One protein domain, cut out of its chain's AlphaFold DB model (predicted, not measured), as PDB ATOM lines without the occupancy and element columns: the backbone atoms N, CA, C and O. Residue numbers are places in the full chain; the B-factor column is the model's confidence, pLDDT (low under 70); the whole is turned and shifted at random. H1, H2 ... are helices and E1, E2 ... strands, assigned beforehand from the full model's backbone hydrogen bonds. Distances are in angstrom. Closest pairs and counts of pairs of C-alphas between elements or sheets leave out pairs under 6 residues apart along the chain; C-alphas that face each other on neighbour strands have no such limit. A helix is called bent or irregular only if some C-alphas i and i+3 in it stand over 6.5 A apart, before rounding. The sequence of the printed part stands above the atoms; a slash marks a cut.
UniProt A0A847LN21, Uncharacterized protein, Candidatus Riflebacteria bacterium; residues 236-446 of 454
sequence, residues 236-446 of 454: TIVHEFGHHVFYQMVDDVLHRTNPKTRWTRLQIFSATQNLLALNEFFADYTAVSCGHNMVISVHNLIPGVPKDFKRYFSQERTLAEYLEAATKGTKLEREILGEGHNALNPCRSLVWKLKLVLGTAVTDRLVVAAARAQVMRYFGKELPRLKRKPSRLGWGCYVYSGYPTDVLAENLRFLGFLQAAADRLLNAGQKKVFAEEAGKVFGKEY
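This is residues 236 to 446 of the 454 residues of an uncharacterized protein of Candidatus Riflebacteria bacterium (UniProt A0A847LN21). A bundle of five helices or arms side by side and crossed, H2b, H6, H7, H8 and H9, makes the body: H6, H8 and H9 run nearly aligned, and the long H7 crosses H8. H1 packs across H2b and H7, the hairpin H3-H4 sits by the start of H8, and a small strand hairpin, E1-E2, lies past the far end of H7 with H2a near E2. The printed part has 211 residues, with seven named helices, two strands, then two helices along the chain; the sheet is E1 - E2, antiparallel, and the class is mostly helix. The whole is compact, with a radius of gyration of the C-alphas of 17.1 A and spans of 46 by 44 by 33 A.

E1, residues 387 to 390, and E2, residues 398 to 401, form an antiparallel hairpin at 147 degrees, with N 389 and O 399 at 2.9 A and N 399 and O 389 at 2.8 A, within hydrogen-bond range. H2, residues 265 to 289, was assigned as one helix by its hydrogen bonds but is bent, C-alphas 274 and 277 being 7.9 A apart; its arms H2a, residues 265 to 274, and H2b, residues 277 to 289, stand about perpendicular at 79 degrees. H2a comes closest to E2 at the C-alphas of Ser 270 and Tyr 398, 6.4 A. H8, residues 407 to 425, is the hub, touching six other helices. It touches H7, residues 360 to 385, at a steep tilt of 59 degrees, opposite ways, closest at C-alphas 370 and 417, 4.7 A. H9, residues 428 to 445, forms a hairpin with H8 at 11 degrees, and touches H6, residues 345 to 358, closest at C-alphas 350 and 438, 6.2 A. H3, residues 319 to 328, touches H9 with residues 441 to 443 of H9 alone, closest at C-alphas 319 and 442, 5.3 A, and forms a hairpin with H4, residues 331 to 337. H5, residues 340 to 343, touches H2b, closest at C-alphas 277 and 340, 4.5 A. H1, residues 236 to 257, touches H2b with its residues 236 to 246 alone, at a steep tilt of 57 degrees, opposite ways, closest at C-alphas 242 and 283, 4.1 A. H1 and H8 are apart. Every O i to N i+4 pair is within hydrogen-bond range in H1, H2b, H3, H4, H6 and H8, against 5 of 6 in H2a, 18 of 22 in H7 and 12 of 14 in H9; H5 is too short for such a pair.

H1 begins at C-alpha 236 (-43.782, 14.931, -33.289) and is 31.6 A long; H7 is 36.4 A, H8 26.7 A and H9 21.5 A, ending at C-alpha 445 (-59.586, 37.586, -49.799). H2a, H7 and H9 are irregular, with C-alphas 271 and 274 6.55 A, 380 and 383 7.0 A, and 441 and 444 9.5 A apart.

The two C-alphas farthest apart, of Trp 395 and Gly 429, are 50.8 A apart. The printed part has no cut; its one long link, H2 to H3, has 29 residues. The mean pLDDT of the printed part is 82.4, and residues 257 to 267, 293 to 312 and 390 to 398 are under 70.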
ATOM      1  N   THR A 236     -44.761  13.922 -33.715       70.44
ATOM      2  CA  THR A 236     -43.782  14.931 -33.289       70.44
ATOM      3  C   THR A 236     -42.417  14.680 -33.928       70.44
ATOM      4  O   THR A 236     -41.842  15.584 -34.517       70.44
ATOM      5  N   ILE A 237     -41.905  13.448 -33.906       72.75
ATOM      6  CA  ILE A 237     -40.606  13.105 -34.504       72.75
ATOM      7  C   ILE A 237     -40.597  13.393 -36.011       72.75
ATOM      8  O   ILE A 237     -39.594  13.876 -36.539       72.75
ATOM      9  N   VAL A 238     -41.699  13.122 -36.715       73.50
ATOM     10  CA  VAL A 238     -41.814  13.400 -38.153       73.50
ATOM     11  C   VAL A 238     -42.008  14.896 -38.437       73.50
ATOM     12  O   VAL A 238     -41.471  15.388 -39.428       73.50
ATOM     13  N   HIS A 239     -42.709  15.640 -37.578       76.50
ATOM     14  CA  HIS A 239     -42.782  17.106 -37.644       76.50
ATOM     15  C   HIS A 239     -41.386  17.731 -37.500       76.50
ATOM     16  O   HIS A 239     -40.935  18.472 -38.371       76.50
ATOM     17  N   GLU A 240     -40.640  17.318 -36.479       72.81
ATOM     18  CA  GLU A 240     -39.265  17.757 -36.224       72.81
ATOM     19  C   GLU A 240     -38.313  17.381 -37.368       72.81
ATOM     20  O   GLU A 240     -37.458  18.163 -37.789       72.81
ATOM     21  N   PHE A 241     -38.500  16.198 -37.956       75.56
ATOM     22  CA  PHE A 241     -37.835  15.827 -39.201       75.56
ATOM     23  C   PHE A 241     -38.188  16.794 -40.347       75.56
ATOM     24  O   PHE A 241     -37.299  17.208 -41.091       75.56
ATOM     25  N   GLY A 242     -39.452  17.205 -40.465       79.25
ATOM     26  CA  GLY A 242     -39.934  18.181 -41.443       79.25
ATOM     27  C   GLY A 242     -39.258  19.553 -41.345       79.25
ATOM     28  O   GLY A 242     -38.925  20.134 -42.380       79.25
ATOM     29  N   HIS A 243     -38.935  20.035 -40.142       80.19
ATOM     30  CA  HIS A 243     -38.106  21.236 -39.976       80.19
ATOM     31  C   HIS A 243     -36.719  21.074 -40.597       80.19
ATOM     32  O   HIS A 243     -36.223  21.965 -41.290       80.19
ATOM     33  N   HIS A 244     -36.085  19.915 -40.425       77.56
ATOM     34  CA  HIS A 244     -34.762  19.671 -41.006       77.56
ATOM     35  C   HIS A 244     -34.828  19.570 -42.523       77.56
ATOM     36  O   HIS A 244     -33.908  20.028 -43.203       77.56
ATOM     37  N   VAL A 245     -35.914  19.022 -43.061       81.25
ATOM     38  CA  VAL A 245     -36.199  19.030 -44.500       81.25
ATOM     39  C   VAL A 245     -36.360  20.467 -45.004       81.25
ATOM     40  O   VAL A 245     -35.756  20.832 -46.016       81.25
ATOM     41  N   PHE A 246     -37.089  21.313 -44.271       86.50
ATOM     42  CA  PHE A 246     -37.234  22.734 -44.588       86.50
ATOM     43  C   PHE A 246     -35.879  23.454 -44.600       86.50
ATOM     44  O   PHE A 246     -35.552  24.143 -45.566       86.50
ATOM     45  N   TYR A 247     -35.031  23.241 -43.590       82.38
ATOM     46  CA  TYR A 247     -33.692  23.835 -43.557       82.38
ATOM     47  C   TYR A 247     -32.787  23.345 -44.692       82.38
ATOM     48  O   TYR A 247     -31.968  24.121 -45.179       82.38
ATOM     49  N   GLN A 248     -32.926  22.095 -45.147       79.69
ATOM     50  CA  GLN A 248     -32.196  21.598 -46.322       79.69
ATOM     51  C   GLN A 248     -32.672  22.278 -47.612       79.69
ATOM     52  O   GLN A 248     -31.848  22.686 -48.430       79.69
ATOM     53  N   MET A 249     -33.979  22.508 -47.748       86.50
ATOM     54  CA  MET A 249     -34.546  23.312 -48.834       86.50
ATOM     55  C   MET A 249     -34.040  24.767 -48.809       86.50
ATOM     56  O   MET A 249     -33.710  25.321 -49.860       86.50
ATOM     57  N   VAL A 250     -33.933  25.383 -47.628       86.50
ATOM     58  CA  VAL A 250     -33.351  26.726 -47.460       86.50
ATOM     59  C   VAL A 250     -31.866  26.747 -47.834       86.50
ATOM     60  O   VAL A 250     -31.440  27.629 -48.579       86.50
ATOM     61  N   ASP A 251     -31.082  25.780 -47.348       78.69
ATOM     62  CA  ASP A 251     -29.643  25.652 -47.620       78.69
ATOM     63  C   ASP A 251     -29.373  25.583 -49.130       78.69
ATOM     64  O   ASP A 251     -28.516  26.302 -49.647       78.69
ATOM     65  N   ASP A 252     -30.160  24.789 -49.855       82.38
ATOM     66  CA  ASP A 252     -30.069  24.670 -51.310       82.38
ATOM     67  C   ASP A 252     -30.382  25.982 -52.039       82.38
ATOM     68  O   ASP A 252     -29.652  26.388 -52.949       82.38
ATOM     69  N   VAL A 253     -31.450  26.675 -51.636       83.38
ATOM     70  CA  VAL A 253     -31.813  27.984 -52.197       83.38
ATOM     71  C   VAL A 253     -30.716  29.011 -51.933       83.38
ATOM     72  O   VAL A 253     -30.352  29.773 -52.834       83.38
ATOM     73  N   LEU A 254     -30.160  29.034 -50.725       74.62
ATOM     74  CA  LEU A 254     -29.103  29.962 -50.341       74.62
ATOM     75  C   LEU A 254     -27.824  29.736 -51.139       74.62
ATOM     76  O   LEU A 254     -27.280  30.697 -51.679       74.62
ATOM     77  N   HIS A 255     -27.379  28.490 -51.291       72.44
ATOM     78  CA  HIS A 255     -26.189  28.180 -52.085       72.44
ATOM     79  C   HIS A 255     -26.401  28.447 -53.582       72.44
ATOM     80  O   HIS A 255     -25.463  28.845 -54.269       72.44
ATOM     81  N   ARG A 256     -27.631  28.308 -54.091       78.62
ATOM     82  CA  ARG A 256     -27.960  28.663 -55.479       78.62
ATOM     83  C   ARG A 256     -27.982  30.177 -55.716       78.62
ATOM     84  O   ARG A 256     -27.560  30.636 -56.772       78.62
ATOM     85  N   THR A 257     -28.509  30.946 -54.768       69.38
ATOM     86  CA  THR A 257     -28.708  32.404 -54.909       69.38
ATOM     87  C   THR A 257     -27.513  33.231 -54.466       69.38
ATOM     88  O   THR A 257     -27.295  34.321 -54.987       69.38
ATOM     89  N   ASN A 258     -26.726  32.712 -53.528       65.44
ATOM     90  CA  ASN A 258     -25.578  33.377 -52.933       65.44
ATOM     91  C   ASN A 258     -24.357  32.433 -52.900       65.44
ATOM     92  O   ASN A 258     -23.806  32.192 -51.827       65.44
ATOM     93  N   PRO A 259     -23.884  31.915 -54.054       64.19
ATOM     94  CA  PRO A 259     -22.859  30.863 -54.106       64.19
ATOM     95  C   PRO A 259     -21.495  31.278 -53.534       64.19
ATOM     96  O   PRO A 259     -20.680  30.425 -53.195       64.19
ATOM     97  N   LYS A 260     -21.232  32.586 -53.417       52.28
ATOM     98  CA  LYS A 260     -19.992  33.138 -52.844       52.28
ATOM     99  C   LYS A 260     -20.027  33.252 -51.315       52.28
ATOM    100  O   LYS A 260     -18.989  33.482 -50.703       52.28
ATOM    101  N   THR A 261     -21.202  33.111 -50.701       55.41
ATOM    102  CA  THR A 261     -21.391  33.263 -49.256       55.41
ATOM    103  C   THR A 261     -21.579  31.891 -48.632       55.41
ATOM    104  O   THR A 261     -22.575  31.217 -48.885       55.41
ATOM    105  N   ARG A 262     -20.648  31.483 -47.766       59.25
ATOM    106  CA  ARG A 262     -20.824  30.282 -46.950       59.25
ATOM    107  C   ARG A 262     -21.759  30.608 -45.787       59.25
ATOM    108  O   ARG A 262     -21.344  31.245 -44.823       59.25
ATOM    109  N   TRP A 263     -23.011  30.173 -45.883       61.34
ATOM    110  CA  TRP A 263     -23.976  30.312 -44.797       61.34
ATOM    111  C   TRP A 263     -23.717  29.255 -43.726       61.34
ATOM    112  O   TRP A 263     -23.660  28.056 -44.008       61.34
ATOM    113  N   THR A 264     -23.544  29.691 -42.480       64.06
ATOM    114  CA  THR A 264     -23.495  28.760 -41.351       64.06
ATOM    115  C   THR A 264     -24.909  28.340 -40.960       64.06
ATOM    116  O   THR A 264     -25.883  29.056 -41.181       64.06
ATOM    117  N   ARG A 265     -25.030  27.179 -40.317       63.22
ATOM    118  CA  ARG A 265     -26.317  26.640 -39.852       63.22
ATOM    119  C   ARG A 265     -27.072  27.635 -38.965       63.22
ATOM    120  O   ARG A 265     -28.255  27.865 -39.175       63.22
ATOM    121  N   LEU A 266     -26.375  28.272 -38.031       64.50
ATOM    122  CA  LEU A 266     -26.978  29.221 -37.098       64.50
ATOM    123  C   LEU A 266     -27.488  30.487 -37.802       64.50
ATOM    124  O   LEU A 266     -28.548  31.006 -37.459       64.50
ATOM    125  N   GLN A 267     -26.781  30.937 -38.842       67.75
ATOM    126  CA  GLN A 267     -27.217  32.053 -39.685       67.75
ATOM    127  C   GLN A 267     -28.470  31.701 -40.487       67.75
ATOM    128  O   GLN A 267     -29.373  32.529 -40.587       67.75
ATOM    129  N   ILE A 268     -28.540  30.475 -41.021       72.25
ATOM    130  CA  ILE A 268     -29.725  29.964 -41.720       72.25
ATOM    131  C   ILE A 268     -30.918  29.935 -40.766       72.25
ATOM    132  O   ILE A 268     -31.959  30.500 -41.092       72.25
ATOM    133  N   PHE A 269     -30.759  29.354 -39.575       73.25
ATOM    134  CA  PHE A 269     -31.800  29.323 -38.545       73.25
ATOM    135  C   PHE A 269     -32.275  30.732 -38.171       73.25
ATOM    136  O   PHE A 269     -33.458  31.039 -38.294       73.25
ATOM    137  N   SER A 270     -31.344  31.623 -37.817       73.56
ATOM    138  CA  SER A 270     -31.645  33.010 -37.444       73.56
ATOM    139  C   SER A 270     -32.389  33.762 -38.550       73.56
ATOM    140  O   SER A 270     -33.304  34.525 -38.265       73.56
ATOM    141  N   ALA A 271     -32.019  33.559 -39.818       75.88
ATOM    142  CA  ALA A 271     -32.704  34.190 -40.944       75.88
ATOM    143  C   ALA A 271     -34.079  33.560 -41.233       75.88
ATOM    144  O   ALA A 271     -34.971  34.258 -41.718       75.88
ATOM    145  N   THR A 272     -34.249  32.272 -40.921       82.12
ATOM    146  CA  THR A 272     -35.498  31.513 -41.093       82.12
ATOM    147  C   THR A 272     -36.555  31.871 -40.047       82.12
ATOM    148  O   THR A 272     -37.723  31.592 -40.278       82.12
ATOM    149  N   GLN A 273     -36.204  32.556 -38.951       81.81
ATOM    150  CA  GLN A 273     -37.183  33.000 -37.944       81.81
ATOM    151  C   GLN A 273     -38.313  33.863 -38.530       81.81
ATOM    152  O   GLN A 273     -39.450  33.766 -38.088       81.81
ATOM    153  N   ASN A 274     -38.046  34.648 -39.575       87.12
ATOM    154  CA  ASN A 274     -39.106  35.388 -40.272       87.12
ATOM    155  C   ASN A 274     -40.021  34.485 -41.106       87.12
ATOM    156  O   ASN A 274     -41.125  34.882 -41.428       87.12
ATOM    157  N   LEU A 275     -39.585  33.278 -41.463       90.62
ATOM    158  CA  LEU A 275     -40.412  32.261 -42.111       90.62
ATOM    159  C   LEU A 275     -40.962  31.245 -41.100       90.62
ATOM    160  O   LEU A 275     -41.317  30.143 -41.512       90.62
ATOM    161  N   LEU A 276     -41.030  31.581 -39.803       87.31
ATOM    162  CA  LEU A 276     -41.469  30.656 -38.752       87.31
ATOM    163  C   LEU A 276     -42.814  30.008 -39.096       87.31
ATOM    164  O   LEU A 276     -42.923  28.788 -39.070       87.31
ATOM    165  N   ALA A 277     -43.797  30.804 -39.516       89.88
ATOM    166  CA  ALA A 277     -45.122  30.297 -39.850       89.88
ATOM    167  C   ALA A 277     -45.100  29.277 -41.000       89.88
ATOM    168  O   ALA A 277     -45.740  28.228 -40.916       89.88
ATOM    169  N   LEU A 278     -44.318  29.547 -42.052       94.12
ATOM    170  CA  LEU A 278     -44.138  28.625 -43.175       94.12
ATOM    171  C   LEU A 278     -43.365  27.365 -42.765       94.12
ATOM    172  O   LEU A 278     -43.708  26.273 -43.208       94.12
ATOM    173  N   ASN A 279     -42.322  27.517 -41.947       89.62
ATOM    174  CA  ASN A 279     -41.507  26.413 -41.451       89.62
ATOM    175  C   ASN A 279     -42.358  25.435 -40.624       89.62
ATOM    176  O   ASN A 279     -42.360  24.240 -40.899       89.62
ATOM    177  N   GLU A 280     -43.151  25.956 -39.689       84.75
ATOM    178  CA  GLU A 280     -44.091  25.196 -38.853       84.75
ATOM    179  C   GLU A 280     -45.184  24.520 -39.673       84.75
ATOM    180  O   GLU A 280     -45.456  23.331 -39.516       84.75
ATOM    181  N   PHE A 281     -45.769  25.248 -40.626       91.44
ATOM    182  CA  PHE A 281     -46.718  24.663 -41.564       91.44
ATOM    183  C   PHE A 281     -46.099  23.501 -42.351       91.44
ATOM    184  O   PHE A 281     -46.736  22.462 -42.521       91.44
ATOM    185  N   PHE A 282     -44.874  23.662 -42.857       91.75
ATOM    186  CA  PHE A 282     -44.210  22.649 -43.676       91.75
ATOM    187  C   PHE A 282     -43.802  21.417 -42.856       91.75
ATOM    188  O   PHE A 282     -43.905  20.287 -43.341       91.75
ATOM    189  N   ALA A 283     -43.387  21.620 -41.607       83.75
ATOM    190  CA  ALA A 283     -43.127  20.551 -40.655       83.75
ATOM    191  C   ALA A 283     -44.396  19.739 -40.361       83.75
ATOM    192  O   ALA A 283     -44.407  18.520 -40.555       83.75
ATOM    193  N   ASP A 284     -45.504  20.412 -40.038       84.88
ATOM    194  CA  ASP A 284     -46.800  19.751 -39.863       84.88
ATOM    195  C   ASP A 284     -47.243  19.023 -41.146       84.88
ATOM    196  O   ASP A 284     -47.700  17.878 -41.106       84.88
ATOM    197  N   TYR A 285     -47.063  19.655 -42.311       89.81
ATOM    198  CA  TYR A 285     -47.403  19.060 -43.602       89.81
ATOM    199  C   TYR A 285     -46.581  17.806 -43.905       89.81
ATOM    200  O   TYR A 285     -47.091  16.871 -44.527       89.81
ATOM    201  N   THR A 286     -45.324  17.757 -43.459       86.69
ATOM    202  CA  THR A 286     -44.471  16.573 -43.594       86.69
ATOM    203  C   THR A 286     -45.085  15.396 -42.844       86.69
ATOM    204  O   THR A 286     -45.271  14.330 -43.434       86.69
ATOM    205  N   ALA A 287     -45.517  15.600 -41.597       81.69
ATOM    206  CA  ALA A 287     -46.226  14.581 -40.827       81.69
ATOM    207  C   ALA A 287     -47.559  14.173 -41.487       81.69
ATOM    208  O   ALA A 287     -47.829  12.983 -41.676       81.69
ATOM    209  N   VAL A 288     -48.358  15.140 -41.943       84.06
ATOM    210  CA  VAL A 288     -49.657  14.877 -42.591       84.06
ATOM    211  C   VAL A 288     -49.527  14.122 -43.906       84.06
ATOM    212  O   VAL A 288     -50.277  13.182 -44.189       84.06
ATOM    213  N   SER A 289     -48.532  14.469 -44.710       85.31
ATOM    214  CA  SER A 289     -48.221  13.743 -45.939       85.31
ATOM    215  C   SER A 289     -47.738  12.330 -45.645       85.31
ATOM    216  O   SER A 289     -48.032  11.411 -46.410       85.31
ATOM    217  N   CYS A 290     -47.094  12.121 -44.495       80.06
ATOM    218  CA  CYS A 290     -46.693  10.811 -43.995       80.06
ATOM    219  C   CYS A 290     -47.852   9.948 -43.463       80.06
ATOM    220  O   CYS A 290     -47.649   8.754 -43.280       80.06
ATOM    221  N   GLY A 291     -49.074  10.485 -43.364       75.38
ATOM    222  CA  GLY A 291     -50.265   9.753 -42.915       75.38
ATOM    223  C   GLY A 291     -50.652  10.025 -41.460       75.38
ATOM    224  O   GLY A 291     -51.550   9.371 -40.938       75.38
ATOM    225  N   HIS A 292     -50.003  10.992 -40.806       73.56
ATOM    226  CA  HIS A 292     -50.344  11.411 -39.450       73.56
ATOM    227  C   HIS A 292     -51.441  12.488 -39.502       73.56
ATOM    228  O   HIS A 292     -51.282  13.508 -40.153       73.56
ATOM    229  N   ASN A 293     -52.583  12.280 -38.844       60.53
ATOM    230  CA  ASN A 293     -53.700  13.245 -38.878       60.53
ATOM    231  C   ASN A 293     -53.604  14.341 -37.795       60.53
ATOM    232  O   ASN A 293     -54.389  15.283 -37.748       60.53
ATOM    233  N   MET A 294     -52.661  14.185 -36.877       59.00
ATOM    234  CA  MET A 294     -52.507  15.004 -35.691       59.00
ATOM    235  C   MET A 294     -51.022  15.259 -35.518       59.00
ATOM    236  O   MET A 294     -50.245  14.319 -35.646       59.00
ATOM    237  N   VAL A 295     -50.657  16.509 -35.254       51.94
ATOM    238  CA  VAL A 295     -49.329  16.855 -34.760       51.94
ATOM    239  C   VAL A 295     -49.558  17.512 -33.411       51.94
ATOM    240  O   VAL A 295     -50.021  18.653 -33.318       51.94
ATOM    241  N   ILE A 296     -49.392  16.720 -32.351       49.84
ATOM    242  CA  ILE A 296     -49.629  17.197 -30.992       49.84
ATOM    243  C   ILE A 296     -48.498  18.125 -30.555       49.84
ATOM    244  O   ILE A 296     -47.326  17.765 -30.491       49.84
ATOM    245  N   SER A 297     -48.936  19.307 -30.135       43.25
ATOM    246  CA  SER A 297     -48.337  20.108 -29.080       43.25
ATOM    247  C   SER A 297     -48.291  19.295 -27.780       43.25
ATOM    248  O   SER A 297     -49.336  18.936 -27.237       43.25
ATOM    249  N   VAL A 298     -47.093  19.022 -27.255       37.88
ATOM    250  CA  VAL A 298     -46.811  18.305 -25.984       37.88
ATOM    251  C   VAL A 298     -47.565  18.854 -24.749       37.88
ATOM    252  O   VAL A 298     -47.494  18.295 -23.657       37.88
ATOM    253  N   HIS A 299     -48.344  19.920 -24.909       39.97
ATOM    254  CA  HIS A 299     -49.024  20.697 -23.886       39.97
ATOM    255  C   HIS A 299     -50.487  20.275 -23.646       39.97
ATOM    256  O   HIS A 299     -51.370  21.117 -23.489       39.97
ATOM    257  N   ASN A 300     -50.763  18.975 -23.503       40.28
ATOM    258  CA  ASN A 300     -52.057  18.486 -22.981       40.28
ATOM    259  C   ASN A 300     -52.336  18.899 -21.512       40.28
ATOM    260  O   ASN A 300     -53.290  18.417 -20.909       40.28
ATOM    261  N   LEU A 301     -51.502  19.760 -20.922       42.38
ATOM    262  CA  LEU A 301     -51.410  19.991 -19.481       42.38
ATOM    263  C   LEU A 301     -51.842  21.397 -19.036       42.38
ATOM    264  O   LEU A 301     -51.813  21.669 -17.840       42.38
ATOM    265  N   ILE A 302     -52.250  22.286 -19.950       50.19
ATOM    266  CA  ILE A 302     -52.694  23.646 -19.598       50.19
ATOM    267  C   ILE A 302     -54.214  23.760 -19.828       50.19
ATOM    268  O   ILE A 302     -54.664  23.778 -20.978       50.19
ATOM    269  N   PRO A 303     -55.036  23.828 -18.764       51.66
ATOM    270  CA  PRO A 303     -56.461  24.128 -18.882       51.66
ATOM    271  C   PRO A 303     -56.696  25.487 -19.562       51.66
ATOM    272  O   PRO A 303     -56.018  26.460 -19.246       51.66
ATOM    273  N   GLY A 304     -57.672  25.568 -20.474       58.38
ATOM    274  CA  GLY A 304     -58.046  26.820 -21.155       58.38
ATOM    275  C   GLY A 304     -57.290  27.122 -22.454       58.38
ATOM    276  O   GLY A 304     -57.502  28.177 -23.044       58.38
ATOM    277  N   VAL A 305     -56.437  26.207 -22.924       62.72
ATOM    278  CA  VAL A 305     -55.743  26.348 -24.210       62.72
ATOM    279  C   VAL A 305     -56.736  26.327 -25.385       62.72
ATOM    280  O   VAL A 305     -57.606  25.449 -25.427       62.72
ATOM    281  N   PRO A 306     -56.605  27.240 -26.366       58.81
ATOM    282  CA  PRO A 306     -57.502  27.295 -27.515       58.81
ATOM    283  C   PRO A 306     -57.431  26.010 -28.340       58.81
ATOM    284  O   PRO A 306     -56.351  25.457 -28.554       58.81
ATOM    285  N   LYS A 307     -58.568  25.576 -28.898       62.75
ATOM    286  CA  LYS A 307     -58.632  24.400 -29.789       62.75
ATOM    287  C   LYS A 307     -57.634  24.469 -30.952       62.75
ATOM    288  O   LYS A 307     -57.128  23.443 -31.385       62.75
ATOM    289  N   ASP A 308     -57.349  25.677 -31.435       60.09
ATOM    290  CA  ASP A 308     -56.488  25.954 -32.587       60.09
ATOM    291  C   ASP A 308     -54.981  25.844 -32.255       60.09
ATOM    292  O   ASP A 308     -54.149  25.885 -33.160       60.09
ATOM    293  N   PHE A 309     -54.620  25.666 -30.978       60.28
ATOM    294  CA  PHE A 309     -53.244  25.390 -30.555       60.28
ATOM    295  C   PHE A 309     -52.799  23.962 -30.874       60.28
ATOM    296  O   PHE A 309     -51.625  23.698 -31.133       60.28
ATOM    297  N   LYS A 310     -53.743  23.014 -30.855       60.75
ATOM    298  CA  LYS A 310     -53.504  21.673 -31.378       60.75
ATOM    299  C   LYS A 310     -53.694  21.760 -32.887       60.75
ATOM    300  O   LYS A 310     -54.811  21.868 -33.383       60.75
ATOM    301  N   ARG A 311     -52.585  21.803 -33.617       66.19
ATOM    302  CA  ARG A 311     -52.566  22.073 -35.057       66.19
ATOM    303  C   ARG A 311     -53.015  20.838 -35.837       66.19
ATOM    304  O   ARG A 311     -52.212  20.019 -36.272       66.19
ATOM    305  N   TYR A 312     -54.325  20.693 -36.004       69.88
ATOM    306  CA  TYR A 312     -54.922  19.654 -36.840       69.88
ATOM    307  C   TYR A 312     -55.150  20.180 -38.254       69.88
ATOM    308  O   TYR A 312     -55.844  21.175 -38.445       69.88
ATOM    309  N   PHE A 313     -54.651  19.467 -39.264       73.75
ATOM    310  CA  PHE A 313     -55.019  19.760 -40.654       73.75
ATOM    311  C   PHE A 313     -56.507  19.492 -40.908       73.75
ATOM    312  O   PHE A 313     -57.146  20.223 -41.657       73.75
ATOM    313  N   SER A 314     -57.079  18.497 -40.225       73.06
ATOM    314  CA  SER A 314     -58.502  18.167 -40.319       73.06
ATOM    315  C   SER A 314     -59.436  19.151 -39.617       73.06
ATOM    316  O   SER A 314     -60.650  19.033 -39.767       73.06
ATOM    317  N   GLN A 315     -58.912  20.085 -38.820       79.81
ATOM    318  CA  GLN A 315     -59.736  21.081 -38.147       79.81
ATOM    319  C   GLN A 315     -60.006  22.236 -39.098       79.81
ATOM    320  O   GLN A 315     -59.122  23.036 -39.386       79.81
ATOM    321  N   GLU A 316     -61.244  22.312 -39.576       84.06
ATOM    322  CA  GLU A 316     -61.644  23.361 -40.500       84.06
ATOM    323  C   GLU A 316     -61.624  24.733 -39.827       84.06
ATOM    324  O   GLU A 316     -62.210  24.945 -38.760       84.06
ATOM    325  N   ARG A 317     -60.948  25.674 -40.482       87.88
ATOM    326  CA  ARG A 317     -60.848  27.056 -40.045       87.88
ATOM    327  C   ARG A 317     -60.814  27.993 -41.237       87.88
ATOM    328  O   ARG A 317     -59.925  27.901 -42.082       87.88
ATOM    329  N   THR A 318     -61.762  28.919 -41.287       94.50
ATOM    330  CA  THR A 318     -61.700  30.027 -42.242       94.50
ATOM    331  C   THR A 318     -60.754  31.115 -41.733       94.50
ATOM    332  O   THR A 318     -60.517  31.253 -40.528       94.50
ATOM    333  N   LEU A 319     -60.222  31.926 -42.648       95.44
ATOM    334  CA  LEU A 319     -59.373  33.064 -42.293       95.44
ATOM    335  C   LEU A 319     -60.116  34.064 -41.392       95.44
ATOM    336  O   LEU A 319     -59.543  34.558 -40.423       95.44
ATOM    337  N   ALA A 320     -61.395  34.327 -41.679       94.75
ATOM    338  CA  ALA A 320     -62.206  35.274 -40.919       94.75
ATOM    339  C   ALA A 320     -62.365  34.845 -39.453       94.75
ATOM    340  O   ALA A 320     -62.101  35.638 -38.551       94.75
ATOM    341  N   GLU A 321     -62.725  33.582 -39.210       92.75
ATOM    342  CA  GLU A 321     -62.908  33.097 -37.841       92.75
ATOM    343  C   GLU A 321     -61.583  33.031 -37.069       92.75
ATOM    344  O   GLU A 321     -61.555  33.282 -35.863       92.75
ATOM    345  N   TYR A 322     -60.483  32.669 -37.744       92.31
ATOM    346  CA  TYR A 322     -59.167  32.623 -37.109       92.31
ATOM    347  C   TYR A 322     -58.701  34.026 -36.701       92.31
ATOM    348  O   TYR A 322     -58.257  34.221 -35.572       92.31
ATOM    349  N   LEU A 323     -58.863  35.022 -37.581       93.06
ATOM    350  CA  LEU A 323     -58.536  36.418 -37.277       93.06
ATOM    351  C   LEU A 323     -59.409  36.983 -36.159       93.06
ATOM    352  O   LEU A 323     -58.905  37.713 -35.309       93.06
ATOM    353  N   GLU A 324     -60.697  36.648 -36.129       92.44
ATOM    354  CA  GLU A 324     -61.579  37.056 -35.038       92.44
ATOM    355  C   GLU A 324     -61.078  36.525 -33.690       92.44
ATOM    356  O   GLU A 324     -60.918  37.307 -32.755       92.44
ATOM    357  N   ALA A 325     -60.724  35.241 -33.602       87.06
ATOM    358  CA  ALA A 325     -60.164  34.669 -32.378       87.06
ATOM    359  C   ALA A 325     -58.801  35.290 -32.012       87.06
ATOM    360  O   ALA A 325     -58.578  35.668 -30.863       87.06
ATOM    361  N   ALA A 326     -57.914  35.477 -32.994       87.12
ATOM    362  CA  ALA A 326     -56.581  36.043 -32.780       87.12
ATOM    363  C   ALA A 326     -56.596  37.533 -32.385       87.12
ATOM    364  O   ALA A 326     -55.634  38.020 -31.797       87.12
ATOM    365  N   THR A 327     -57.673  38.269 -32.684       87.12
ATOM    366  CA  THR A 327     -57.770  39.715 -32.399       87.12
ATOM    367  C   THR A 327     -58.734  40.052 -31.266       87.12
ATOM    368  O   THR A 327     -58.457  40.962 -30.485       87.12
ATOM    369  N   LYS A 328     -59.850  39.327 -31.150       89.00
ATOM    370  CA  LYS A 328     -60.941  39.602 -30.202       89.00
ATOM    371  C   LYS A 328     -61.140  38.509 -29.151       89.00
ATOM    372  O   LYS A 328     -61.963  38.695 -28.259       89.00
ATOM    373  N   GLY A 329     -60.399  37.403 -29.229       85.38
ATOM    374  CA  GLY A 329     -60.435  36.344 -28.222       85.38
ATOM    375  C   GLY A 329     -59.893  36.788 -26.860       85.38
ATOM    376  O   GLY A 329     -59.489  37.938 -26.649       85.38
ATOM    377  N   THR A 330     -59.862  35.851 -25.920       86.19
ATOM    378  CA  THR A 330     -59.212  35.995 -24.613       86.19
ATOM    379  C   THR A 330     -57.737  36.386 -24.754       86.19
ATOM    380  O   THR A 330     -57.123  36.213 -25.804       86.19
ATOM    381  N   LYS A 331     -57.122  36.907 -23.682       85.56
ATOM    382  CA  LYS A 331     -55.687  37.246 -23.686       85.56
ATOM    383  C   LYS A 331     -54.823  36.063 -24.154       85.56
ATOM    384  O   LYS A 331     -53.991  36.248 -25.034       85.56
ATOM    385  N   LEU A 332     -55.097  34.870 -23.621       80.12
ATOM    386  CA  LEU A 332     -54.399  33.634 -23.971       80.12
ATOM    387  C   LEU A 332     -54.603  33.248 -25.446       80.12
ATOM    388  O   LEU A 332     -53.649  32.863 -26.113       80.12
ATOM    389  N   GLU A 333     -55.819  33.391 -25.983       81.38
ATOM    390  CA  GLU A 333     -56.088  33.160 -27.410       81.38
ATOM    391  C   GLU A 333     -55.313  34.120 -28.305       81.38
ATOM    392  O   GLU A 333     -54.721  33.688 -29.286       81.38
ATOM    393  N   ARG A 334     -55.273  35.409 -27.968       84.50
ATOM    394  CA  ARG A 334     -54.532  36.388 -28.771       84.50
ATOM    395  C   ARG A 334     -53.030  36.113 -28.757       84.50
ATOM    396  O   ARG A 334     -52.398  36.190 -29.805       84.50
ATOM    397  N   GLU A 335     -52.478  35.770 -27.595       81.50
ATOM    398  CA  GLU A 335     -51.056  35.430 -27.440       81.50
ATOM    399  C   GLU A 335     -50.689  34.178 -28.245       81.50
ATOM    400  O   GLU A 335     -49.738  34.207 -29.020       81.50
ATOM    401  N   ILE A 336     -51.485  33.112 -28.136       76.69
ATOM    402  CA  ILE A 336     -51.212  31.838 -28.810       76.69
ATOM    403  C   ILE A 336     -51.486  31.910 -30.319       76.69
ATOM    404  O   ILE A 336     -50.702  31.419 -31.128       76.69
ATOM    405  N   LEU A 337     -52.618  32.482 -30.732       81.50
ATOM    406  CA  LEU A 337     -53.045  32.463 -32.136       81.50
ATOM    407  C   LEU A 337     -52.365  33.546 -32.978       81.50
ATOM    408  O   LEU A 337     -52.273  33.391 -34.197       81.50
ATOM    409  N   GLY A 338     -51.880  34.614 -32.337       77.31
ATOM    410  CA  GLY A 338     -51.033  35.632 -32.957       77.31
ATOM    411  C   GLY A 338     -49.585  35.180 -33.172       77.31
ATOM    412  O   GLY A 338     -48.826  35.872 -33.847       77.31
ATOM    413  N   GLU A 339     -49.199  34.029 -32.620       77.25
ATOM    414  CA  GLU A 339     -47.863  33.464 -32.756       77.25
ATOM    415  C   GLU A 339     -47.640  32.820 -34.135       77.25
ATOM    416  O   GLU A 339     -48.524  32.167 -34.702       77.25
ATOM    417  N   GLY A 340     -46.412  32.934 -34.655       75.69
ATOM    418  CA  GLY A 340     -46.023  32.362 -35.946       75.69
ATOM    419  C   GLY A 340     -46.315  30.862 -36.075       75.69
ATOM    420  O   GLY A 340     -46.756  30.433 -37.137       75.69
ATOM    421  N   HIS A 341     -46.174  30.079 -35.000       77.50
ATOM    422  CA  HIS A 341     -46.442  28.633 -35.012       77.50
ATOM    423  C   HIS A 341     -47.870  28.280 -35.465       77.50
ATOM    424  O   HIS A 341     -48.091  27.305 -36.196       77.50
ATOM    425  N   ASN A 342     -48.848  29.110 -35.097       80.12
ATOM    426  CA  ASN A 342     -50.265  28.850 -35.352       80.12
ATOM    427  C   ASN A 342     -50.810  29.650 -36.543       80.12
ATOM    428  O   ASN A 342     -51.824  29.263 -37.128       80.12
ATOM    429  N   ALA A 343     -50.100  30.703 -36.964       86.62
ATOM    430  CA  ALA A 343     -50.560  31.669 -37.957       86.62
ATOM    431  C   ALA A 343     -51.166  31.032 -39.222       86.62
ATOM    432  O   ALA A 343     -52.233  31.455 -39.648       86.62
ATOM    433  N   LEU A 344     -50.563  29.982 -39.796       92.12
ATOM    434  CA  LEU A 344     -51.034  29.353 -41.043       92.12
ATOM    435  C   LEU A 344     -52.169  28.316 -40.892       92.12
ATOM    436  O   LEU A 344     -52.390  27.520 -41.806       92.12
ATOM    437  N   ASN A 345     -52.930  28.304 -39.793       90.25
ATOM    438  CA  ASN A 345     -54.061  27.374 -39.619       90.25
ATOM    439  C   ASN A 345     -55.125  27.423 -40.740       90.25
ATOM    440  O   ASN A 345     -55.546  26.349 -41.186       90.25
ATOM    441  N   PRO A 346     -55.516  28.594 -41.282       93.75
ATOM    442  CA  PRO A 346     -56.370  28.634 -42.470       93.75
ATOM    443  C   PRO A 346     -55.739  27.916 -43.677       93.75
ATOM    444  O   PRO A 346     -56.394  27.120 -44.349       93.75
ATOM    445  N   CYS A 347     -54.435  28.093 -43.919       94.94
ATOM    446  CA  CYS A 347     -53.731  27.349 -44.968       94.94
ATOM    447  C   CYS A 347     -53.704  25.830 -44.708       94.94
ATOM    448  O   CYS A 347     -53.831  25.058 -45.659       94.94
ATOM    449  N   ARG A 348     -53.586  25.384 -43.446       92.62
ATOM    450  CA  ARG A 348     -53.691  23.954 -43.074       92.62
ATOM    451  C   ARG A 348     -55.055  23.383 -43.466       92.62
ATOM    452  O   ARG A 348     -55.106  22.338 -44.112       92.62
ATOM    453  N   SER A 349     -56.130  24.121 -43.181       92.31
ATOM    454  CA  SER A 349     -57.499  23.753 -43.573       92.31
ATOM    455  C   SER A 349     -57.657  23.628 -45.088       92.31
ATOM    456  O   SER A 349     -58.195  22.633 -45.576       92.31
ATOM    457  N   LEU A 350     -57.158  24.612 -45.847       95.75
ATOM    458  CA  LEU A 350     -57.197  24.572 -47.310       95.75
ATOM    459  C   LEU A 350     -56.459  23.341 -47.842       95.75
ATOM    460  O   LEU A 350     -57.008  22.571 -48.622       95.75
ATOM    461  N   VAL A 351     -55.221  23.125 -47.403       94.56
ATOM    462  CA  VAL A 351     -54.392  22.017 -47.891       94.56
ATOM    463  C   VAL A 351     -54.983  20.656 -47.530       94.56
ATOM    464  O   VAL A 351     -54.930  19.737 -48.349       94.56
ATOM    465  N   TRP A 352     -55.608  20.524 -46.360       92.50
ATOM    466  CA  TRP A 352     -56.350  19.319 -46.003       92.50
ATOM    467  C   TRP A 352     -57.520  19.055 -46.950       92.50
ATOM    468  O   TRP A 352     -57.616  17.962 -47.513       92.50
ATOM    469  N   LYS A 353     -58.363  20.065 -47.199       93.56
ATOM    470  CA  LYS A 353     -59.480  19.960 -48.149       93.56
ATOM    471  C   LYS A 353     -58.977  19.565 -49.536       93.56
ATOM    472  O   LYS A 353     -59.467  18.590 -50.099       93.56
ATOM    473  N   LEU A 354     -57.920  20.216 -50.034       95.38
ATOM    474  CA  LEU A 354     -57.278  19.874 -51.310       95.38
ATOM    475  C   LEU A 354     -56.770  18.431 -51.339       95.38
ATOM    476  O   LEU A 354     -56.949  17.746 -52.337       95.38
ATOM    477  N   LYS A 355     -56.152  17.937 -50.260       92.69
ATOM    478  CA  LYS A 355     -55.695  16.541 -50.163       92.69
ATOM    479  C   LYS A 355     -56.852  15.551 -50.314       92.69
ATOM    480  O   LYS A 355     -56.671  14.539 -50.989       92.69
ATOM    481  N   LEU A 356     -58.014  15.843 -49.726       91.31
ATOM    482  CA  LEU A 356     -59.202  14.992 -49.833       91.31
ATOM    483  C   LEU A 356     -59.787  14.984 -51.251       91.31
ATOM    484  O   LEU A 356     -60.163  13.922 -51.738       91.31
ATOM    485  N   VAL A 357     -59.838  16.139 -51.925       95.06
ATOM    486  CA  VAL A 357     -60.530  16.270 -53.225       95.06
ATOM    487  C   VAL A 357     -59.625  16.104 -54.453       95.06
ATOM    488  O   VAL A 357     -60.078  15.621 -55.486       95.06
ATOM    489  N   LEU A 358     -58.343  16.480 -54.370       95.00
ATOM    490  CA  LEU A 358     -57.351  16.343 -55.451       95.00
ATOM    491  C   LEU A 358     -56.439  15.120 -55.277       95.00
ATOM    492  O   LEU A 358     -55.756  14.722 -56.224       95.00
ATOM    493  N   GLY A 359     -56.409  14.538 -54.078       93.25
ATOM    494  CA  GLY A 359     -55.513  13.448 -53.711       93.25
ATOM    495  C   GLY A 359     -54.119  13.916 -53.279       93.25
ATOM    496  O   GLY A 359     -53.608  14.958 -53.693       93.25
ATOM    497  N   THR A 360     -53.461  13.090 -52.460       90.62
ATOM    498  CA  THR A 360     -52.161  13.404 -51.835       90.62
ATOM    499  C   THR A 360     -51.078  13.790 -52.841       90.62
ATOM    500  O   THR A 360     -50.443  14.820 -52.669       90.62
ATOM    501  N   ALA A 361     -50.888  13.025 -53.920       92.06
ATOM    502  CA  ALA A 361     -49.798  13.281 -54.866       92.06
ATOM    503  C   ALA A 361     -49.922  14.634 -55.596       92.06
ATOM    504  O   ALA A 361     -48.922  15.258 -55.951       92.06
ATOM    505  N   VAL A 362     -51.148  15.103 -55.847       95.31
ATOM    506  CA  VAL A 362     -51.371  16.417 -56.464       95.31
ATOM    507  C   VAL A 362     -51.088  17.519 -55.446       95.31
ATOM    508  O   VAL A 362     -50.345  18.449 -55.757       95.31
ATOM    509  N   THR A 363     -51.612  17.378 -54.229       95.56
ATOM    510  CA  THR A 363     -51.427  18.354 -53.148       95.56
ATOM    511  C   THR A 363     -49.966  18.472 -52.705       95.56
ATOM    512  O   THR A 363     -49.482  19.592 -52.566       95.56
ATOM    513  N   ASP A 364     -49.223  17.365 -52.605       95.00
ATOM    514  CA  ASP A 364     -47.787  17.362 -52.284       95.00
ATOM    515  C   ASP A 364     -46.999  18.233 -53.264       95.00
ATOM    516  O   ASP A 364     -46.233  19.110 -52.859       95.00
ATOM    517  N   ARG A 365     -47.245  18.059 -54.569       94.75
ATOM    518  CA  ARG A 365     -46.582  18.855 -55.610       94.75
ATOM    519  C   ARG A 365     -46.909  20.342 -55.496       94.75
ATOM    520  O   ARG A 365     -46.025  21.163 -55.735       94.75
ATOM    521  N   LEU A 366     -48.143  20.696 -55.133       96.44
ATOM    522  CA  LEU A 366     -48.545  22.089 -54.922       96.44
ATOM    523  C   LEU A 366     -47.833  22.707 -53.721       96.44
ATOM    524  O   LEU A 366     -47.201  23.753 -53.858       96.44
ATOM    525  N   VAL A 367     -47.920  22.050 -52.563       96.81
ATOM    526  CA  VAL A 367     -47.393  22.567 -51.297       96.81
ATOM    527  C   VAL A 367     -45.878  22.704 -51.356       96.81
ATOM    528  O   VAL A 367     -45.346  23.766 -51.030       96.81
ATOM    529  N   VAL A 368     -45.176  21.679 -51.843       95.56
ATOM    530  CA  VAL A 368     -43.714  21.717 -51.982       95.56
ATOM    531  C   VAL A 368     -43.293  22.810 -52.965       95.56
ATOM    532  O   VAL A 368     -42.349  23.554 -52.691       95.56
ATOM    533  N   ALA A 369     -43.990  22.958 -54.097       95.44
ATOM    534  CA  ALA A 369     -43.686  24.014 -55.059       95.44
ATOM    535  C   ALA A 369     -43.903  25.418 -54.475       95.44
ATOM    536  O   ALA A 369     -43.068  26.298 -54.705       95.44
ATOM    537  N   ALA A 370     -44.982  25.622 -53.718       96.94
ATOM    538  CA  ALA A 370     -45.289  26.883 -53.054       96.94
ATOM    539  C   ALA A 370     -44.251  27.222 -51.973       96.94
ATOM    540  O   ALA A 370     -43.675  28.311 -52.000       96.94
ATOM    541  N   ALA A 371     -43.930  26.272 -51.087       96.06
ATOM    542  CA  ALA A 371     -42.937  26.455 -50.029       96.06
ATOM    543  C   ALA A 371     -41.546  26.779 -50.603       96.06
ATOM    544  O   ALA A 371     -40.919  27.758 -50.194       96.06
ATOM    545  N   ARG A 372     -41.091  26.034 -51.625       93.81
ATOM    546  CA  ARG A 372     -39.831  26.323 -52.338       93.81
ATOM    547  C   ARG A 372     -39.822  27.722 -52.943       93.81
ATOM    548  O   ARG A 372     -38.811  28.419 -52.860       93.81
ATOM    549  N   ALA A 373     -40.923  28.131 -53.571       93.94
ATOM    550  CA  ALA A 373     -41.035  29.444 -54.194       93.94
ATOM    551  C   ALA A 373     -41.003  30.578 -53.157       93.94
ATOM    552  O   ALA A 373     -40.321  31.577 -53.393       93.94
ATOM    553  N   GLN A 374     -41.661  30.410 -52.005       94.62
ATOM    554  CA  GLN A 374     -41.630  31.390 -50.919       94.62
ATOM    555  C   GLN A 374     -40.244  31.486 -50.274       94.62
ATOM    556  O   GLN A 374     -39.726  32.589 -50.111       94.62
ATOM    557  N   VAL A 375     -39.590  30.354 -49.999       93.38
ATOM    558  CA  VAL A 375     -38.198  30.324 -49.515       93.38
ATOM    559  C   VAL A 375     -37.268  31.030 -50.506       93.38
ATOM    560  O   VAL A 375     -36.494  31.909 -50.126       93.38
ATOM    561  N   MET A 376     -37.384  30.715 -51.797       91.94
ATOM    562  CA  MET A 376     -36.623  31.368 -52.865       91.94
ATOM    563  C   MET A 376     -36.886  32.877 -52.944       91.94
ATOM    564  O   MET A 376     -35.950  33.654 -53.149       91.94
ATOM    565  N   ARG A 377     -38.140  33.313 -52.781       91.69
ATOM    566  CA  ARG A 377     -38.500  34.735 -52.757       91.69
ATOM    567  C   ARG A 377     -37.845  35.439 -51.575       91.69
ATOM    568  O   ARG A 377     -37.151  36.435 -51.786       91.69
ATOM    569  N   TYR A 378     -38.027  34.900 -50.374       91.50
ATOM    570  CA  TYR A 378     -37.526  35.503 -49.150       91.50
ATOM    571  C   TYR A 378     -35.999  35.615 -49.178       91.50
ATOM    572  O   TYR A 378     -35.451  36.716 -49.173       91.50
ATOM    573  N   PHE A 379     -35.294  34.490 -49.319       86.44
ATOM    574  CA  PHE A 379     -33.831  34.468 -49.269       86.44
ATOM    575  C   PHE A 379     -33.167  35.109 -50.493       86.44
ATOM    576  O   PHE A 379     -32.106  35.720 -50.369       86.44
ATOM    577  N   GLY A 380     -33.783  34.998 -51.672       84.00
ATOM    578  CA  GLY A 380     -33.216  35.516 -52.915       84.00
ATOM    579  C   GLY A 380     -33.511  36.992 -53.192       84.00
ATOM    580  O   GLY A 380     -32.787  37.604 -53.975       84.00
ATOM    581  N   LYS A 381     -34.574  37.573 -52.614       85.12
ATOM    582  CA  LYS A 381     -35.022  38.937 -52.964       85.12
ATOM    583  C   LYS A 381     -35.341  39.830 -51.770       85.12
ATOM    584  O   LYS A 381     -35.060  41.025 -51.844       85.12
ATOM    585  N   GLU A 382     -35.929  39.297 -50.705       89.25
ATOM    586  CA  GLU A 382     -36.435  40.108 -49.588       89.25
ATOM    587  C   GLU A 382     -35.389  40.294 -48.493       89.25
ATOM    588  O   GLU A 382     -35.091  41.429 -48.129       89.25
ATOM    589  N   LEU A 383     -34.765  39.205 -48.033       83.81
ATOM    590  CA  LEU A 383     -33.756  39.205 -46.973       83.81
ATOM    591  C   LEU A 383     -32.634  40.242 -47.194       83.81
ATOM    592  O   LEU A 383     -32.259  40.916 -46.230       83.81
ATOM    593  N   PRO A 384     -32.104  40.458 -48.421       81.81
ATOM    594  CA  PRO A 384     -31.102  41.498 -48.663       81.81
ATOM    595  C   PRO A 384     -31.584  42.931 -48.389       81.81
ATOM    596  O   PRO A 384     -30.754  43.799 -48.138       81.81
ATOM    597  N   ARG A 385     -32.898  43.181 -48.438       86.56
ATOM    598  CA  ARG A 385     -33.527  44.500 -48.250       86.56
ATOM    599  C   ARG A 385     -33.946  44.760 -46.802       86.56
ATOM    600  O   ARG A 385     -34.265  45.895 -46.458       86.56
ATOM    601  N   LEU A 386     -33.970  43.725 -45.963       83.50
ATOM    602  CA  LEU A 386     -34.373  43.842 -44.566       83.50
ATOM    603  C   LEU A 386     -33.275  44.490 -43.722       83.50
ATOM    604  O   LEU A 386     -32.078  44.239 -43.902       83.50
ATOM    605  N   LYS A 387     -33.696  45.296 -42.743       84.56
ATOM    606  CA  LYS A 387     -32.774  45.883 -41.766       84.56
ATOM    607  C   LYS A 387     -32.268  44.785 -40.837       84.56
ATOM    608  O   LYS A 387     -33.062  44.028 -40.280       84.56
ATOM    609  N   ARG A 388     -30.948  44.731 -40.650       78.06
ATOM    610  CA  ARG A 388     -30.262  43.717 -39.841       78.06
ATOM    611  C   ARG A 388     -29.891  44.292 -38.483       78.06
ATOM    612  O   ARG A 388     -29.284  45.359 -38.416       78.06
ATOM    613  N   LYS A 389     -30.208  43.573 -37.411       75.25
ATOM    614  CA  LYS A 389     -29.712  43.842 -36.055       75.25
ATOM    615  C   LYS A 389     -28.954  42.613 -35.557       75.25
ATOM    616  O   LYS A 389     -29.486  41.519 -35.711       75.25
ATOM    617  N   PRO A 390     -27.738  42.740 -34.998       64.50
ATOM    618  CA  PRO A 390     -27.001  41.587 -34.482       64.50
ATOM    619  C   PRO A 390     -27.842  40.781 -33.485       64.50
ATOM    620  O   PRO A 390     -28.454  41.355 -32.582       64.50
ATOM    621  N   SER A 391     -27.889  39.464 -33.674       65.50
ATOM    622  CA  SER A 391     -28.600  38.538 -32.794       65.50
ATOM    623  C   SER A 391     -27.703  38.078 -31.647       65.50
ATOM    624  O   SER A 391     -26.486  37.972 -31.797       65.50
ATOM    625  N   ARG A 392     -28.315  37.749 -30.503       60.50
ATOM    626  CA  ARG A 392     -27.633  37.066 -29.389       60.50
ATOM    627  C   ARG A 392     -27.349  35.592 -29.687       60.50
ATOM    628  O   ARG A 392     -26.566  34.980 -28.972       60.50
ATOM    629  N   LEU A 393     -27.973  35.038 -30.733       54.03
ATOM    630  CA  LEU A 393     -27.769  33.651 -31.147       54.03
ATOM    631  C   LEU A 393     -26.322  33.409 -31.556       54.03
ATOM    632  O   LEU A 393     -25.756  32.404 -31.161       54.03
ATOM    633  N   GLY A 394     -25.696  34.341 -32.275       52.25
ATOM    634  CA  GLY A 394     -24.265  34.250 -32.494       52.25
ATOM    635  C   GLY A 394     -23.682  35.116 -33.575       52.25
ATOM    636  O   GLY A 394     -24.377  35.901 -34.221       52.25
ATOM    637  N   TRP A 395     -22.371  34.984 -33.760       51.69
ATOM    638  CA  TRP A 395     -21.650  35.813 -34.714       51.69
ATOM    639  C   TRP A 395     -22.205  35.633 -36.140       51.69
ATOM    640  O   TRP A 395     -22.388  34.529 -36.658       51.69
ATOM    641  N   GLY A 396     -22.533  36.764 -36.769       54.84
ATOM    642  CA  GLY A 396     -23.063  36.836 -38.127       54.84
ATOM    643  C   GLY A 396     -24.532  36.436 -38.212       54.84
ATOM    644  O   GLY A 396     -25.092  36.433 -39.306       54.84
ATOM    645  N   CYS A 397     -25.162  36.120 -37.078       67.12
ATOM    646  CA  CYS A 397     -26.598  35.941 -36.969       67.12
ATOM    647  C   CYS A 397     -27.245  37.301 -36.732       67.12
ATOM    648  O   CYS A 397     -26.769  38.114 -35.937       67.12
ATOM    649  N   TYR A 398     -28.352  37.545 -37.419       67.50
ATOM    650  CA  TYR A 398     -29.058  38.813 -37.356       67.50
ATOM    651  C   TYR A 398     -30.547  38.562 -37.161       67.50
ATOM    652  O   TYR A 398     -31.112  37.632 -37.730       67.50
ATOM    653  N   VAL A 399     -31.172  39.431 -36.378       76.88
ATOM    654  CA  VAL A 399     -32.615  39.637 -36.396       76.88
ATOM    655  C   VAL A 399     -32.922  40.570 -37.562       76.88
ATOM    656  O   VAL A 399     -32.286  41.621 -37.715       76.88
ATOM    657  N   TYR A 400     -33.880  40.181 -38.394       79.81
ATOM    658  CA  TYR A 400     -34.242  40.901 -39.609       79.81
ATOM    659  C   TYR A 400     -35.617  41.541 -39.433       79.81
ATOM    660  O   TYR A 400     -36.625  40.847 -39.412       79.81
ATOM    661  N   SER A 401     -35.668  42.868 -39.323       83.44
ATOM    662  CA  SER A 401     -36.936  43.597 -39.173       83.44
ATOM    663  C   SER A 401     -37.485  44.068 -40.519       83.44
ATOM    664  O   SER A 401     -36.708  44.460 -41.395       83.44
ATOM    665  N   GLY A 402     -38.814  44.127 -40.633       81.06
ATOM    666  CA  GLY A 402     -39.528  44.620 -41.818       81.06
ATOM    667  C   GLY A 402     -40.169  43.525 -42.673       81.06
ATOM    668  O   GLY A 402     -40.818  43.845 -43.662       81.06
ATOM    669  N   TYR A 403     -40.011  42.256 -42.295       83.31
ATOM    670  CA  TYR A 403     -40.824  41.174 -42.835       83.31
ATOM    671  C   TYR A 403     -42.133  41.103 -42.028       83.31
ATOM    672  O   TYR A 403     -42.050  41.008 -40.802       83.31
ATOM    673  N   PRO A 404     -43.320  41.210 -42.653       84.00
ATOM    674  CA  PRO A 404     -44.574  41.128 -41.919       84.00
ATOM    675  C   PRO A 404     -44.854  39.673 -41.545       84.00
ATOM    676  O   PRO A 404     -44.888  38.799 -42.417       84.00
ATOM    677  N   THR A 405     -45.016  39.461 -40.242       84.25
ATOM    678  CA  THR A 405     -45.251  38.171 -39.580       84.25
ATOM    679  C   THR A 405     -46.641  38.099 -38.944       84.25
ATOM    680  O   THR A 405     -46.902  37.206 -38.142       84.25
ATOM    681  N   ASP A 406     -47.525  39.064 -39.222       90.19
ATOM    682  CA  ASP A 406     -48.900  39.004 -38.739       90.19
ATOM    683  C   ASP A 406     -49.693  37.916 -39.474       90.19
ATOM    684  O   ASP A 406     -49.412  37.557 -40.621       90.19
ATOM    685  N   VAL A 407     -50.713  37.396 -38.792       89.75
ATOM    686  CA  VAL A 407     -51.523  36.260 -39.248       89.75
ATOM    687  C   VAL A 407     -52.117  36.486 -40.639       89.75
ATOM    688  O   VAL A 407     -52.116  35.563 -41.457       89.75
ATOM    689  N   LEU A 408     -52.631  37.686 -40.917       93.06
ATOM    690  CA  LEU A 408     -53.252  37.988 -42.204       93.06
ATOM    691  C   LEU A 408     -52.194  37.972 -43.309       93.06
ATOM    692  O   LEU A 408     -52.354  37.248 -44.292       93.06
ATOM    693  N   ALA A 409     -51.099  38.714 -43.130       92.12
ATOM    694  CA  ALA A 409     -50.032  38.794 -44.118       92.12
ATOM    695  C   ALA A 409     -49.415  37.423 -44.428       92.12
ATOM    696  O   ALA A 409     -49.205  37.108 -45.600       92.12
ATOM    697  N   GLU A 410     -49.165  36.585 -43.417       93.25
ATOM    698  CA  GLU A 410     -48.588  35.251 -43.627       93.25
ATOM    699  C   GLU A 410     -49.527  34.327 -44.408       93.25
ATOM    700  O   GLU A 410     -49.097  33.667 -45.359       93.25
ATOM    701  N   ASN A 411     -50.822  34.318 -44.069       95.12
ATOM    702  CA  ASN A 411     -51.809  33.504 -44.776       95.12
ATOM    703  C   ASN A 411     -51.986  33.948 -46.230       95.12
ATOM    704  O   ASN A 411     -51.953  33.108 -47.128       95.12
ATOM    705  N   LEU A 412     -52.148  35.251 -46.481       95.12
ATOM    706  CA  LEU A 412     -52.319  35.760 -47.845       95.12
ATOM    707  C   LEU A 412     -51.056  35.556 -48.685       95.12
ATOM    708  O   LEU A 412     -51.144  35.186 -49.856       95.12
ATOM    709  N   ARG A 413     -49.872  35.729 -48.090       94.00
ATOM    710  CA  ARG A 413     -48.602  35.455 -48.766       94.00
ATOM    711  C   ARG A 413     -48.520  33.997 -49.200       94.00
ATOM    712  O   ARG A 413     -48.275  33.733 -50.379       94.00
ATOM    713  N   PHE A 414     -48.722  33.054 -48.279       96.62
ATOM    714  CA  PHE A 414     -48.587  31.638 -48.610       96.62
ATOM    715  C   PHE A 414     -49.693  31.159 -49.562       96.62
ATOM    716  O   PHE A 414     -49.397  30.440 -50.519       96.62
ATOM    717  N   LEU A 415     -50.930  31.645 -49.403       97.31
ATOM    718  CA  LEU A 415     -52.005  31.448 -50.380       97.31
ATOM    719  C   LEU A 415     -51.596  31.936 -51.777       97.31
ATOM    720  O   LEU A 415     -51.849  31.242 -52.758       97.31
ATOM    721  N   GLY A 416     -50.916  33.080 -51.885       96.44
ATOM    722  CA  GLY A 416     -50.404  33.591 -53.159       96.44
ATOM    723  C   GLY A 416     -49.420  32.630 -53.831       96.44
ATOM    724  O   GLY A 416     -49.490  32.416 -55.044       96.44
ATOM    725  N   PHE A 417     -48.541  31.994 -53.053       97.00
ATOM    726  CA  PHE A 417     -47.641  30.956 -53.564       97.00
ATOM    727  C   PHE A 417     -48.375  29.662 -53.933       97.00
ATOM    728  O   PHE A 417     -48.030  29.048 -54.945       97.00
ATOM    729  N   LEU A 418     -49.400  29.270 -53.172       97.69
ATOM    730  CA  LEU A 418     -50.257  28.125 -53.495       97.69
ATOM    731  C   LEU A 418     -51.045  28.358 -54.791       97.69
ATOM    732  O   LEU A 418     -51.049  27.483 -55.652       97.69
ATOM    733  N   GLN A 419     -51.638  29.541 -54.973       96.81
ATOM    734  CA  GLN A 419     -52.355  29.921 -56.192       96.81
ATOM    735  C   GLN A 419     -51.410  29.929 -57.402       96.81
ATOM    736  O   GLN A 419     -51.705  29.304 -58.415       96.81
ATOM    737  N   ALA A 420     -50.219  30.527 -57.278       95.88
ATOM    738  CA  ALA A 420     -49.223  30.517 -58.352       95.88
ATOM    739  C   ALA A 420     -48.738  29.094 -58.702       95.88
ATOM    740  O   ALA A 420     -48.488  28.781 -59.870       95.88
ATOM    741  N   ALA A 421     -48.601  28.215 -57.705       96.69
ATOM    742  CA  ALA A 421     -48.293  26.808 -57.935       96.69
ATOM    743  C   ALA A 421     -49.456  26.088 -58.635       96.69
ATOM    744  O   ALA A 421     -49.215  25.346 -59.587       96.69
ATOM    745  N   ALA A 422     -50.699  26.344 -58.217       96.88
ATOM    746  CA  ALA A 422     -51.903  25.783 -58.818       96.88
ATOM    747  C   ALA A 422     -52.055  26.193 -60.287       96.88
ATOM    748  O   ALA A 422     -52.267  25.342 -61.154       96.88
ATOM    749  N   ASP A 423     -51.835  27.470 -60.593       95.31
ATOM    750  CA  ASP A 423     -51.888  28.008 -61.951       95.31
ATOM    751  C   ASP A 423     -50.880  27.344 -62.893       95.31
ATOM    752  O   ASP A 423     -51.164  27.159 -64.080       95.31
ATOM    753  N   ARG A 424     -49.716  26.947 -62.374       96.31
ATOM    754  CA  ARG A 424     -48.667  26.295 -63.161       96.31
ATOM    755  C   ARG A 424     -48.836  24.779 -63.265       96.31
ATOM    756  O   ARG A 424     -48.485  24.213 -64.295       96.31
ATOM    757  N   LEU A 425     -49.272  24.117 -62.193       96.31
ATOM    758  CA  LEU A 425     -49.150  22.660 -62.044       96.31
ATOM    759  C   LEU A 425     -50.462  21.893 -62.229       96.31
ATOM    760  O   LEU A 425     -50.416  20.690 -62.484       96.31
ATOM    761  N   LEU A 426     -51.613  22.547 -62.074       97.38
ATOM    762  CA  LEU A 426     -52.918  21.891 -62.162       97.38
ATOM    763  C   LEU A 426     -53.519  22.004 -63.559       97.38
ATOM    764  O   LEU A 426     -53.329  22.993 -64.265       97.38
ATOM    765  N   ASN A 427     -54.308  21.001 -63.938       96.62
ATOM    766  CA  ASN A 427     -55.170  21.098 -65.114       96.62
ATOM    767  C   ASN A 427     -56.419  21.960 -64.827       96.62
ATOM    768  O   ASN A 427     -56.692  22.317 -63.682       96.62
ATOM    769  N   ALA A 428     -57.203  22.286 -65.859       96.38
ATOM    770  CA  ALA A 428     -58.357  23.182 -65.732       96.38
ATOM    771  C   ALA A 428     -59.393  22.723 -64.684       96.38
ATOM    772  O   ALA A 428     -59.871  23.540 -63.897       96.38
ATOM    773  N   GLY A 429     -59.706  21.423 -64.627       96.38
ATOM    774  CA  GLY A 429     -60.644  20.876 -63.641       96.38
ATOM    775  C   GLY A 429     -60.115  20.993 -62.210       96.38
ATOM    776  O   GLY A 429     -60.813  21.460 -61.316       96.38
ATOM    777  N   GLN A 430     -58.843  20.656 -62.006       97.62
ATOM    778  CA  GLN A 430     -58.174  20.766 -60.710       97.62
ATOM    779  C   GLN A 430     -58.025  22.223 -60.245       97.62
ATOM    780  O   GLN A 430     -58.175  22.496 -59.058       97.62
ATOM    781  N   LYS A 431     -57.784  23.174 -61.160       97.50
ATOM    782  CA  LYS A 431     -57.765  24.613 -60.844       97.50
ATOM    783  C   LYS A 431     -59.119  25.106 -60.348       97.50
ATOM    784  O   LYS A 431     -59.165  25.886 -59.404       97.50
ATOM    785  N   LYS A 432     -60.214  24.634 -60.954       97.06
ATOM    786  CA  LYS A 432     -61.572  24.965 -60.502       97.06
ATOM    787  C   LYS A 432     -61.807  24.478 -59.071       97.06
ATOM    788  O   LYS A 432     -62.277  25.252 -58.248       97.06
ATOM    789  N   VAL A 433     -61.409  23.240 -58.772       97.31
ATOM    790  CA  VAL A 433     -61.494  22.670 -57.417       97.31
ATOM    791  C   VAL A 433     -60.624  23.451 -56.427       97.31
ATOM    792  O   VAL A 433     -61.088  23.789 -55.344       97.31
ATOM    793  N   PHE A 434     -59.390  23.805 -56.806       97.94
ATOM    794  CA  PHE A 434     -58.534  24.653 -55.974       97.94
ATOM    795  C   PHE A 434     -59.211  25.987 -55.645       97.94
ATOM    796  O   PHE A 434     -59.252  26.384 -54.484       97.94
ATOM    797  N   ALA A 435     -59.761  26.657 -56.658       97.00
ATOM    798  CA  ALA A 435     -60.414  27.947 -56.493       97.00
ATOM    799  C   ALA A 435     -61.668  27.867 -55.615       97.00
ATOM    800  O   ALA A 435     -61.907  28.765 -54.812       97.00
ATOM    801  N   GLU A 436     -62.444  26.792 -55.741       97.38
ATOM    802  CA  GLU A 436     -63.618  26.550 -54.908       97.38
ATOM    803  C   GLU A 436     -63.236  26.373 -53.430       97.38
ATOM    804  O   GLU A 436     -63.783  27.058 -52.566       97.38
ATOM    805  N   GLU A 437     -62.263  25.508 -53.130       97.69
ATOM    806  CA  GLU A 437     -61.827  25.268 -51.749       97.69
ATOM    807  C   GLU A 437     -61.117  26.487 -51.141       97.69
ATOM    808  O   GLU A 437     -61.340  26.817 -49.972       97.69
ATOM    809  N   ALA A 438     -60.317  27.211 -51.930       97.12
ATOM    810  CA  ALA A 438     -59.703  28.463 -51.495       97.12
ATOM    811  C   ALA A 438     -60.766  29.529 -51.182       97.12
ATOM    812  O   ALA A 438     -60.681  30.180 -50.141       97.12
ATOM    813  N   GLY A 439     -61.807  29.649 -52.014       96.94
ATOM    814  CA  GLY A 439     -62.935  30.552 -51.774       96.94
ATOM    815  C   GLY A 439     -63.695  30.238 -50.482       96.94
ATOM    816  O   GLY A 439     -64.055  31.158 -49.753       96.94
ATOM    817  N   LYS A 440     -63.871  28.955 -50.139       96.31
ATOM    818  CA  LYS A 440     -64.506  28.537 -48.871       96.31
ATOM    819  C   LYS A 440     -63.693  28.953 -47.640       96.31
ATOM    820  O   LYS A 440     -64.271  29.364 -46.640       96.31
ATOM    821  N   VAL A 441     -62.365  28.844 -47.698       96.75
ATOM    822  CA  VAL A 441     -61.481  29.109 -46.547       96.75
ATOM    823  C   VAL A 441     -61.136  30.595 -46.399       96.75
ATOM    824  O   VAL A 441     -61.083  31.108 -45.281       96.75
ATOM    825  N   PHE A 442     -60.907  31.299 -47.508       96.94
ATOM    826  CA  PHE A 442     -60.418  32.682 -47.515       96.94
ATOM    827  C   PHE A 442     -61.496  33.723 -47.833       96.94
ATOM    828  O   PHE A 442     -61.276  34.918 -47.623       96.94
ATOM    829  N   GLY A 443     -62.674  33.292 -48.293       94.75
ATOM    830  CA  GLY A 443     -63.803  34.172 -48.574       94.75
ATOM    831  C   GLY A 443     -63.417  35.306 -49.521       94.75
ATOM    832  O   GLY A 443     -62.871  35.073 -50.596       94.75
ATOM    833  N   LYS A 444     -63.672  36.547 -49.090       92.62
ATOM    834  CA  LYS A 444     -63.435  37.766 -49.881       92.62
ATOM    835  C   LYS A 444     -61.965  38.041 -50.225       92.62
ATOM    836  O   LYS A 444     -61.709  38.864 -51.096       92.62
ATOM    837  N   GLU A 445     -61.019  37.401 -49.538       93.81
ATOM    838  CA  GLU A 445     -59.586  37.586 -49.799       93.81
ATOM    839  C   GLU A 445     -59.097  36.747 -50.999       93.81
ATOM    840  O   GLU A 445     -57.944  36.862 -51.410       93.81
ATOM    841  N   TYR A 446     -59.958  35.896 -51.573       93.00
ATOM    842  CA  TYR A 446     -59.664  35.063 -52.740       93.00
ATOM    843  C   TYR A 446     -60.654  35.344 -53.899       93.00
ATOM    844  O   TYR A 446     -61.847  35.507 -53.641       93.00
TER     845      TYR A 446